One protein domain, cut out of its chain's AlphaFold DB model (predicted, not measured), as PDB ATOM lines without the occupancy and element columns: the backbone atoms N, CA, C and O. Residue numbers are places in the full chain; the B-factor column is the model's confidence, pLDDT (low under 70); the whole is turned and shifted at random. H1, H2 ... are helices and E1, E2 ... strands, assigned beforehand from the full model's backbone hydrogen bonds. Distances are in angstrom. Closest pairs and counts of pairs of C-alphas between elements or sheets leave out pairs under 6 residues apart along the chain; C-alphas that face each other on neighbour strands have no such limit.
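This is residues 160 to 228 of the 235 residues of an uncharacterized protein of Arabidopsis lyrata subsp. lyrata (UniProt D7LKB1). A helical hairpin of two helices side by side, H2 and the longer H3, makes one part of a loose, flat shape, and the chain before H2 makes a thin loop that reaches away from it. In that loop the short strand E1 folds back beside residues 180 to 181, and the small helix H1 is close to the first residue of H2; residues 199 to 204, in the link at the other end of H2, stick out. The printed part has 69 residues with three named helices and one named strand, in the order H1, E1, H2, H3, and its class is mostly helix. It is only just loose, close to extended, with a radius of gyration of the C-alphas of 16.0 A, and spans 49 by 35 by 14 A.

H1, residues 160 to 164, and H2, residues 186 to 198, are close but not clearly touching, the C-alphas of Met 164 and Arg 186 being their closest at 7.4 A. E1, residues 171 to 173, pairs with no named strand, but it is paired antiparallel with the short stretch of residues 180 to 181. E1 is apart from H1 and from H2. H3, residues 209 to 228, touches H2, with 8 pairs of C-alphas within 8 A, the closest being those of Ser 187 and Cys 219 at 5.3 A. H2 and H3 form a helical hairpin and run opposite ways at a shallow tilt of 14 degrees, with their centres 11.7 A apart. H3 is apart from H1 and from E1. In H1, H2 and H3 every O i to N i+4 pair is within hydrogen-bond range.

H1 begins at C-alpha 160, at (212.681, 165.799, 249.641), and is 6.2 A long from first to last C-alpha. E1 runs from Val 171 to Gly 173, 5.5 A. H2 begins at C-alpha 186, at (209.335, 155.401, 249.482), and is 18.5 A long. H3, the longest helix, runs 28.3 A from Met 209 to C-alpha 228 at (223.897, 156.610, 258.570).

The two C-alphas farthest apart are those of Gly 176 and Ala 204, 50.6 A. The printed part has no cut. The link from E1 to H2 is long, with 12 residues, 174 to 185, and no named element; the links from H1 to E1 and from H2 to H3 are short. The mean pLDDT of the printed part of this predicted model is 72.5, and 22 printed residues are under 70: residues 160 to 166, 169, 177, 182 to 186, 201 to 205 and 226 to 228.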
ATOM      1  N   LYS A 160     212.997 167.013 248.883       56.28
ATOM      2  CA  LYS A 160     212.681 165.799 249.641       56.28
ATOM      3  C   LYS A 160     211.287 165.820 250.283       56.28
ATOM      4  O   LYS A 160     210.637 164.781 250.338       56.28
ATOM      5  N   LEU A 161     210.807 166.976 250.754       60.59
ATOM      6  CA  LEU A 161     209.439 167.102 251.277       60.59
ATOM      7  C   LEU A 161     208.404 166.945 250.175       60.59
ATOM      8  O   LEU A 161     207.406 166.269 250.389       60.59
ATOM      9  N   GLN A 162     208.648 167.552 249.015       64.50
ATOM     10  CA  GLN A 162     207.780 167.402 247.851       64.50
ATOM     11  C   GLN A 162     207.721 165.931 247.435       64.50
ATOM     12  O   GLN A 162     206.636 165.384 247.285       64.50
ATOM     13  N   ALA A 163     208.861 165.240 247.397       62.75
ATOM     14  CA  ALA A 163     208.896 163.809 247.112       62.75
ATOM     15  C   ALA A 163     208.128 162.960 248.148       62.75
ATOM     16  O   ALA A 163     207.436 162.022 247.767       62.75
ATOM     17  N   MET A 164     208.223 163.279 249.446       61.47
ATOM     18  CA  MET A 164     207.508 162.540 250.500       61.47
ATOM     19  C   MET A 164     206.018 162.887 250.577       61.47
ATOM     20  O   MET A 164     205.221 162.059 250.993       61.47
ATOM     21  N   THR A 165     205.615 164.095 250.196       65.69
ATOM     22  CA  THR A 165     204.209 164.541 250.236       65.69
ATOM     23  C   THR A 165     203.511 164.430 248.882       65.69
ATOM     24  O   THR A 165     202.395 164.923 248.737       65.69
ATOM     25  N   ASN A 166     204.164 163.806 247.893       64.81
ATOM     26  CA  ASN A 166     203.731 163.771 246.496       64.81
ATOM     27  C   ASN A 166     203.327 165.167 245.988       64.81
ATOM     28  O   ASN A 166     202.167 165.420 245.673       64.81
ATOM     29  N   ASN A 167     204.283 166.098 246.010       70.12
ATOM     30  CA  ASN A 167     204.089 167.517 245.716       70.12
ATOM     31  C   ASN A 167     202.951 168.148 246.535       70.12
ATOM     32  O   ASN A 167     202.177 168.943 246.010       70.12
ATOM     33  N   PHE A 168     202.845 167.796 247.822       70.56
ATOM     34  CA  PHE A 168     201.800 168.282 248.728       70.56
ATOM     35  C   PHE A 168     200.360 167.928 248.300       70.56
ATOM     36  O   PHE A 168     199.407 168.593 248.701       70.56
ATOM     37  N   GLY A 169     200.172 166.855 247.526       66.06
ATOM     38  CA  GLY A 169     198.889 166.530 246.892       66.06
ATOM     39  C   GLY A 169     197.759 166.091 247.831       66.06
ATOM     40  O   GLY A 169     196.606 166.064 247.409       66.06
ATOM     41  N   ARG A 170     198.046 165.740 249.097       71.00
ATOM     42  CA  ARG A 170     197.016 165.304 250.059       71.00
ATOM     43  C   ARG A 170     197.102 166.052 251.385       71.00
ATOM     44  O   ARG A 170     198.017 165.831 252.179       71.00
ATOM     45  N   VAL A 171     196.096 166.884 251.635       75.00
ATOM     46  CA  VAL A 171     195.906 167.638 252.879       75.00
ATOM     47  C   VAL A 171     195.127 166.793 253.890       75.00
ATOM     48  O   VAL A 171     194.095 166.217 253.559       75.00
ATOM     49  N   ILE A 172     195.636 166.699 255.119       80.12
ATOM     50  CA  ILE A 172     194.967 166.043 256.258       80.12
ATOM     51  C   ILE A 172     194.100 167.056 257.022       80.12
ATOM     52  O   ILE A 172     193.060 166.689 257.561       80.12
ATOM     53  N   GLY A 173     194.505 168.328 257.051       74.50
ATOM     54  CA  GLY A 173     193.720 169.400 257.654       74.50
ATOM     55  C   GLY A 173     194.369 170.773 257.502       74.50
ATOM     56  O   GLY A 173     195.593 170.883 257.394       74.50
ATOM     57  N   GLU A 174     193.539 171.814 257.511       79.25
ATOM     58  CA  GLU A 174     193.947 173.219 257.411       79.25
ATOM     59  C   GLU A 174     193.484 173.990 258.648       79.25
ATOM     60  O   GLU A 174     192.356 173.832 259.111       79.25
ATOM     61  N   GLY A 175     194.361 174.823 259.200       78.25
ATOM     62  CA  GLY A 175     194.042 175.699 260.324       78.25
ATOM     63  C   GLY A 175     194.972 176.907 260.364       78.25
ATOM     64  O   GLY A 175     195.947 176.977 259.614       78.25
ATOM     65  N   GLY A 176     194.713 177.846 261.280       74.06
ATOM     66  CA  GLY A 176     195.445 179.122 261.375       74.06
ATOM     67  C   GLY A 176     196.957 179.014 261.624       74.06
ATOM     68  O   GLY A 176     197.670 180.006 261.525       74.06
ATOM     69  N   PHE A 177     197.466 177.813 261.913       60.56
ATOM     70  CA  PHE A 177     198.877 177.556 262.197       60.56
ATOM     71  C   PHE A 177     199.633 176.806 261.089       60.56
ATOM     72  O   PHE A 177     200.829 176.588 261.289       60.56
ATOM     73  N   ARG A 178     198.973 176.457 259.960       71.62
ATOM     74  CA  ARG A 178     199.464 175.884 258.669       71.62
ATOM     75  C   ARG A 178     198.610 174.696 258.199       71.62
ATOM     76  O   ARG A 178     197.934 174.049 258.994       71.62
ATOM     77  N   THR A 179     198.717 174.381 256.908       73.50
ATOM     78  CA  THR A 179     198.194 173.155 256.293       73.50
ATOM     79  C   THR A 179     199.069 171.948 256.641       73.50
ATOM     80  O   THR A 179     200.295 171.987 256.499       73.50
ATOM     81  N   VAL A 180     198.441 170.868 257.102       75.94
ATOM     82  CA  VAL A 180     199.095 169.593 257.416       75.94
ATOM     83  C   VAL A 180     198.934 168.654 256.224       75.94
ATOM     84  O   VAL A 180     197.817 168.284 255.869       75.94
ATOM     85  N   TYR A 181     200.051 168.240 255.624       73.00
ATOM     86  CA  TYR A 181     200.073 167.328 254.478       73.00
ATOM     87  C   TYR A 181     200.410 165.898 254.896       73.00
ATOM     88  O   TYR A 181     201.200 165.670 255.815       73.00
ATOM     89  N   HIS A 182     199.843 164.928 254.186       64.50
ATOM     90  CA  HIS A 182     200.166 163.519 254.359       64.50
ATOM     91  C   HIS A 182     201.510 163.204 253.694       64.50
ATOM     92  O   HIS A 182     201.644 163.290 252.475       64.50
ATOM     93  N   GLY A 183     202.510 162.838 254.496       64.81
ATOM     94  CA  GLY A 183     203.816 162.393 254.014       64.81
ATOM     95  C   GLY A 183     203.923 160.871 254.029       64.81
ATOM     96  O   GLY A 183     203.554 160.234 255.013       64.81
ATOM     97  N   PHE A 184     204.450 160.283 252.962       65.75
ATOM     98  CA  PHE A 184     204.713 158.857 252.853       65.75
ATOM     99  C   PHE A 184     206.136 158.616 252.342       65.75
ATOM    100  O   PHE A 184     206.585 159.255 251.391       65.75
ATOM    101  N   SER A 185     206.892 157.736 253.003       68.75
ATOM    102  CA  SER A 185     208.257 157.421 252.574       68.75
ATOM    103  C   SER A 185     208.239 156.358 251.475       68.75
ATOM    104  O   SER A 185     207.375 155.479 251.463       68.75
ATOM    105  N   ARG A 186     209.217 156.402 250.558       67.12
ATOM    106  CA  ARG A 186     209.335 155.401 249.482       67.12
ATOM    107  C   ARG A 186     209.452 153.972 250.024       67.12
ATOM    108  O   ARG A 186     208.864 153.071 249.441       67.12
ATOM    109  N   SER A 187     210.142 153.776 251.150       70.12
ATOM    110  CA  SER A 187     210.276 152.466 251.799       70.12
ATOM    111  C   SER A 187     208.933 151.951 252.316       70.12
ATOM    112  O   SER A 187     208.592 150.796 252.091       70.12
ATOM    113  N   ILE A 188     208.135 152.808 252.965       74.56
ATOM    114  CA  ILE A 188     206.822 152.404 253.490       74.56
ATOM    115  C   ILE A 188     205.854 152.117 252.325       74.56
ATOM    116  O   ILE A 188     205.047 151.198 252.432       74.56
ATOM    117  N   TRP A 189     205.976 152.815 251.186       73.88
ATOM    118  CA  TRP A 189     205.203 152.502 249.972       73.88
ATOM    119  C   TRP A 189     205.568 151.189 249.322       73.88
ATOM    120  O   TRP A 189     204.667 150.397 249.072       73.88
ATOM    121  N   LYS A 190     206.858 150.917 249.141       73.19
ATOM    122  CA  LYS A 190     207.306 149.620 248.629       73.19
ATOM    123  C   LYS A 190     206.825 148.471 249.523       73.19
ATOM    124  O   LYS A 190     206.300 147.489 249.018       73.19
ATOM    125  N   VAL A 191     206.920 148.618 250.848       74.81
ATOM    126  CA  VAL A 191     206.428 147.608 251.805       74.81
ATOM    127  C   VAL A 191     204.909 147.428 251.720       74.81
ATOM    128  O   VAL A 191     204.423 146.299 251.765       74.81
ATOM    129  N   LEU A 192     204.145 148.514 251.574       73.06
ATOM    130  CA  LEU A 192     202.691 148.437 251.421       73.06
ATOM    131  C   LEU A 192     202.288 147.771 250.096       73.06
ATOM    132  O   LEU A 192     201.392 146.931 250.082       73.06
ATOM    133  N   GLU A 193     202.960 148.112 249.000       73.12
ATOM    134  CA  GLU A 193     202.743 147.531 247.672       73.12
ATOM    135  C   GLU A 193     203.044 146.024 247.664       73.12
ATOM    136  O   GLU A 193     202.216 145.221 247.221       73.12
ATOM    137  N   LEU A 194     204.163 145.626 248.276       77.81
ATOM    138  CA  LEU A 194     204.511 144.226 248.526       77.81
ATOM    139  C   LEU A 194     203.427 143.503 249.324       77.81
ATOM    140  O   LEU A 194     202.965 142.442 248.906       77.81
ATOM    141  N   ALA A 195     202.968 144.083 250.434       73.94
ATOM    142  CA  ALA A 195     201.934 143.476 251.265       73.94
ATOM    143  C   ALA A 195     200.620 143.263 250.495       73.94
ATOM    144  O   ALA A 195     200.000 142.208 250.623       73.94
ATOM    145  N   VAL A 196     200.216 144.221 249.655       76.81
ATOM    146  CA  VAL A 196     199.017 144.095 248.811       76.81
ATOM    147  C   VAL A 196     199.194 142.997 247.758       76.81
ATOM    148  O   VAL A 196     198.274 142.201 247.557       76.81
ATOM    149  N   SER A 197     200.376 142.888 247.143       73.00
ATOM    150  CA  SER A 197     200.670 141.842 246.152       73.00
ATOM    151  C   SER A 197     200.592 140.419 246.730       73.00
ATOM    152  O   SER A 197     200.148 139.490 246.056       73.00
ATOM    153  N   CYS A 198     200.916 140.252 248.016       70.88
ATOM    154  CA  CYS A 198     200.835 138.968 248.717       70.88
ATOM    155  C   CYS A 198     199.393 138.526 249.032       70.88
ATOM    156  O   CYS A 198     199.158 137.342 249.285       70.88
ATOM    157  N   VAL A 199     198.422 139.448 249.012       78.06
ATOM    158  CA  VAL A 199     197.017 139.199 249.399       78.06
ATOM    159  C   VAL A 199     196.107 138.974 248.176       78.06
ATOM    160  O   VAL A 199     194.924 138.666 248.322       78.06
ATOM    161  N   ILE A 200     196.648 139.042 246.953       73.69
ATOM    162  CA  ILE A 200     195.886 138.824 245.713       73.69
ATOM    163  C   ILE A 200     195.291 137.396 245.694       73.69
ATOM    164  O   ILE A 200     196.018 136.434 245.959       73.69
ATOM    165  N   PRO A 201     193.995 137.197 245.370       63.53
ATOM    166  CA  PRO A 201     193.359 135.871 245.374       63.53
ATOM    167  C   PRO A 201     193.981 134.868 244.390       63.53
ATOM    168  O   PRO A 201     194.003 133.671 244.660       63.53
ATOM    169  N   SER A 202     194.510 135.360 243.266       69.69
ATOM    170  CA  SER A 202     195.208 134.559 242.256       69.69
ATOM    171  C   SER A 202     196.667 134.316 242.645       69.69
ATOM    172  O   SER A 202     197.394 135.257 242.954       69.69
ATOM    173  N   SER A 203     197.115 133.060 242.577       67.25
ATOM    174  CA  SER A 203     198.508 132.674 242.839       67.25
ATOM    175  C   SER A 203     199.476 133.130 241.747       67.25
ATOM    176  O   SER A 203     200.649 133.338 242.038       67.25
ATOM    177  N   ALA A 204     198.996 133.333 240.515       69.62
ATOM    178  CA  ALA A 204     199.827 133.729 239.378       69.62
ATOM    179  C   ALA A 204     200.392 135.158 239.500       69.62
ATOM    180  O   ALA A 204     201.361 135.488 238.828       69.62
ATOM    181  N   GLY A 205     199.792 136.001 240.351       65.31
ATOM    182  CA  GLY A 205     200.237 137.376 240.599       65.31
ATOM    183  C   GLY A 205     200.986 137.573 241.918       65.31
ATOM    184  O   GLY A 205     201.324 138.709 242.241       65.31
ATOM    185  N   ARG A 206     201.210 136.508 242.702       76.75
ATOM    186  CA  ARG A 206     201.897 136.623 243.995       76.75
ATOM    187  C   ARG A 206     203.411 136.551 243.803       76.75
ATOM    188  O   ARG A 206     203.882 135.674 243.076       76.75
ATOM    189  N   PRO A 207     204.185 137.415 244.475       80.94
ATOM    190  CA  PRO A 207     205.632 137.284 244.481       80.94
ATOM    191  C   PRO A 207     206.040 135.982 245.180       80.94
ATOM    192  O   PRO A 207     205.378 135.516 246.111       80.94
ATOM    193  N   ASN A 208     207.148 135.387 244.736       83.75
ATOM    194  CA  ASN A 208     207.762 134.298 245.484       83.75
ATOM    195  C   ASN A 208     208.412 134.850 246.771       83.75
ATOM    196  O   ASN A 208     208.700 136.045 246.881       83.75
ATOM    197  N   MET A 209     208.636 133.976 247.755       79.88
ATOM    198  CA  MET A 209     209.164 134.394 249.058       79.88
ATOM    199  C   MET A 209     210.548 135.053 248.938       79.88
ATOM    200  O   MET A 209     210.797 136.070 249.570       79.88
ATOM    201  N   SER A 210     211.411 134.548 248.051       85.25
ATOM    202  CA  SER A 210     212.747 135.115 247.836       85.25
ATOM    203  C   SER A 210     212.715 136.521 247.235       85.25
ATOM    204  O   SER A 210     213.544 137.361 247.565       85.25
ATOM    205  N   HIS A 211     211.750 136.812 246.367       80.25
ATOM    206  CA  HIS A 211     211.550 138.136 245.796       80.25
ATOM    207  C   HIS A 211     210.996 139.107 246.837       80.25
ATOM    208  O   HIS A 211     211.430 140.256 246.870       80.25
ATOM    209  N   ALA A 212     210.088 138.653 247.705       80.12
ATOM    210  CA  ALA A 212     209.603 139.461 248.818       80.12
ATOM    211  C   ALA A 212     210.739 139.798 249.800       80.12
ATOM    212  O   ALA A 212     210.943 140.973 250.103       80.12
ATOM    213  N   ASP A 213     211.523 138.801 250.215       80.56
ATOM    214  CA  ASP A 213     212.647 138.981 251.141       80.56
ATOM    215  C   ASP A 213     213.696 139.947 250.572       80.56
ATOM    216  O   ASP A 213     214.073 140.909 251.239       80.56
ATOM    217  N   ASN A 214     214.073 139.786 249.299       81.19
ATOM    218  CA  ASN A 214     215.021 140.685 248.637       81.19
ATOM    219  C   ASN A 214     214.531 142.144 248.599       81.19
ATOM    220  O   ASN A 214     215.323 143.069 248.783       81.19
ATOM    221  N   GLN A 215     213.234 142.375 248.365       80.25
ATOM    222  CA  GLN A 215     212.692 143.736 248.362       80.25
ATOM    223  C   GLN A 215     212.609 144.345 249.770       80.25
ATOM    224  O   GLN A 215     212.787 145.560 249.929       80.25
ATOM    225  N   LEU A 216     212.347 143.530 250.797       81.88
ATOM    226  CA  LEU A 216     212.389 143.980 252.189       81.88
ATOM    227  C   LEU A 216     213.818 144.341 252.603       81.88
ATOM    228  O   LEU A 216     214.012 145.394 253.211       81.88
ATOM    229  N   ASP A 217     214.806 143.534 252.219       83.06
ATOM    230  CA  ASP A 217     216.220 143.816 252.470       83.06
ATOM    231  C   ASP A 217     216.664 145.115 251.786       83.06
ATOM    232  O   ASP A 217     217.318 145.945 252.416       83.06
ATOM    233  N   GLU A 218     216.235 145.375 250.549       80.56
ATOM    234  CA  GLU A 218     216.500 146.651 249.869       80.56
ATOM    235  C   GLU A 218     215.890 147.844 250.634       80.56
ATOM    236  O   GLU A 218     216.532 148.887 250.802       80.56
ATOM    237  N   CYS A 219     214.666 147.694 251.159       75.81
ATOM    238  CA  CYS A 219     214.008 148.727 251.964       75.81
ATOM    239  C   CYS A 219     214.716 148.962 253.308       75.81
ATOM    240  O   CYS A 219     214.836 150.111 253.748       75.81
ATOM    241  N   LEU A 220     215.196 147.895 253.951       77.94
ATOM    242  CA  LEU A 220     215.957 147.958 255.199       77.94
ATOM    243  C   LEU A 220     217.321 148.613 254.983       77.94
ATOM    244  O   LEU A 220     217.699 149.504 255.745       77.94
ATOM    245  N   LEU A 221     218.036 148.234 253.924       77.56
ATOM    246  CA  LEU A 221     219.314 148.837 253.548       77.56
ATOM    247  C   LEU A 221     219.161 150.329 253.239       77.56
ATOM    248  O   LEU A 221     219.991 151.128 253.672       77.56
ATOM    249  N   TYR A 222     218.078 150.722 252.566       74.88
ATOM    250  CA  TYR A 222     217.780 152.125 252.286       74.88
ATOM    251  C   TYR A 222     217.464 152.942 253.553       74.88
ATOM    252  O   TYR A 222     217.921 154.078 253.693       74.88
ATOM    253  N   GLU A 223     216.702 152.399 254.508       73.31
ATOM    254  CA  GLU A 223     216.440 153.124 255.761       73.31
ATOM    255  C   GLU A 223     217.700 153.189 256.642       73.31
ATOM    256  O   GLU A 223     217.967 154.216 257.270       73.31
ATOM    257  N   ASN A 224     218.522 152.135 256.633       74.69
ATOM    258  CA  ASN A 224     219.797 152.093 257.346       74.69
ATOM    259  C   ASN A 224     220.817 153.085 256.775       74.69
ATOM    260  O   ASN A 224     221.460 153.797 257.548       74.69
ATOM    261  N   SER A 225     220.935 153.201 255.449       70.50
ATOM    262  CA  SER A 225     221.829 154.179 254.813       70.50
ATOM    263  C   SER A 225     221.392 155.618 255.098       70.50
ATOM    264  O   SER A 225     222.211 156.458 255.460       70.50
ATOM    265  N   LYS A 226     220.084 155.890 255.065       68.88
ATOM    266  CA  LYS A 226     219.506 157.184 255.449       68.88
ATOM    267  C   LYS A 226     219.741 157.529 256.920       68.88
ATOM    268  O   LYS A 226     219.892 158.705 257.259       68.88
ATOM    269  N   ASN A 227     219.735 156.539 257.810       62.41
ATOM    270  CA  ASN A 227     220.096 156.753 259.208       62.41
ATOM    271  C   ASN A 227     221.593 157.049 259.350       62.41
ATOM    272  O   ASN A 227     221.945 157.942 260.112       62.41
ATOM    273  N   LEU A 228     222.452 156.381 258.575       56.66
ATOM    274  CA  LEU A 228     223.897 156.610 258.570       56.66
ATOM    275  C   LEU A 228     224.279 158.005 258.046       56.66
ATOM    276  O   LEU A 228     225.128 158.661 258.642       56.66
TER     277      LEU A 228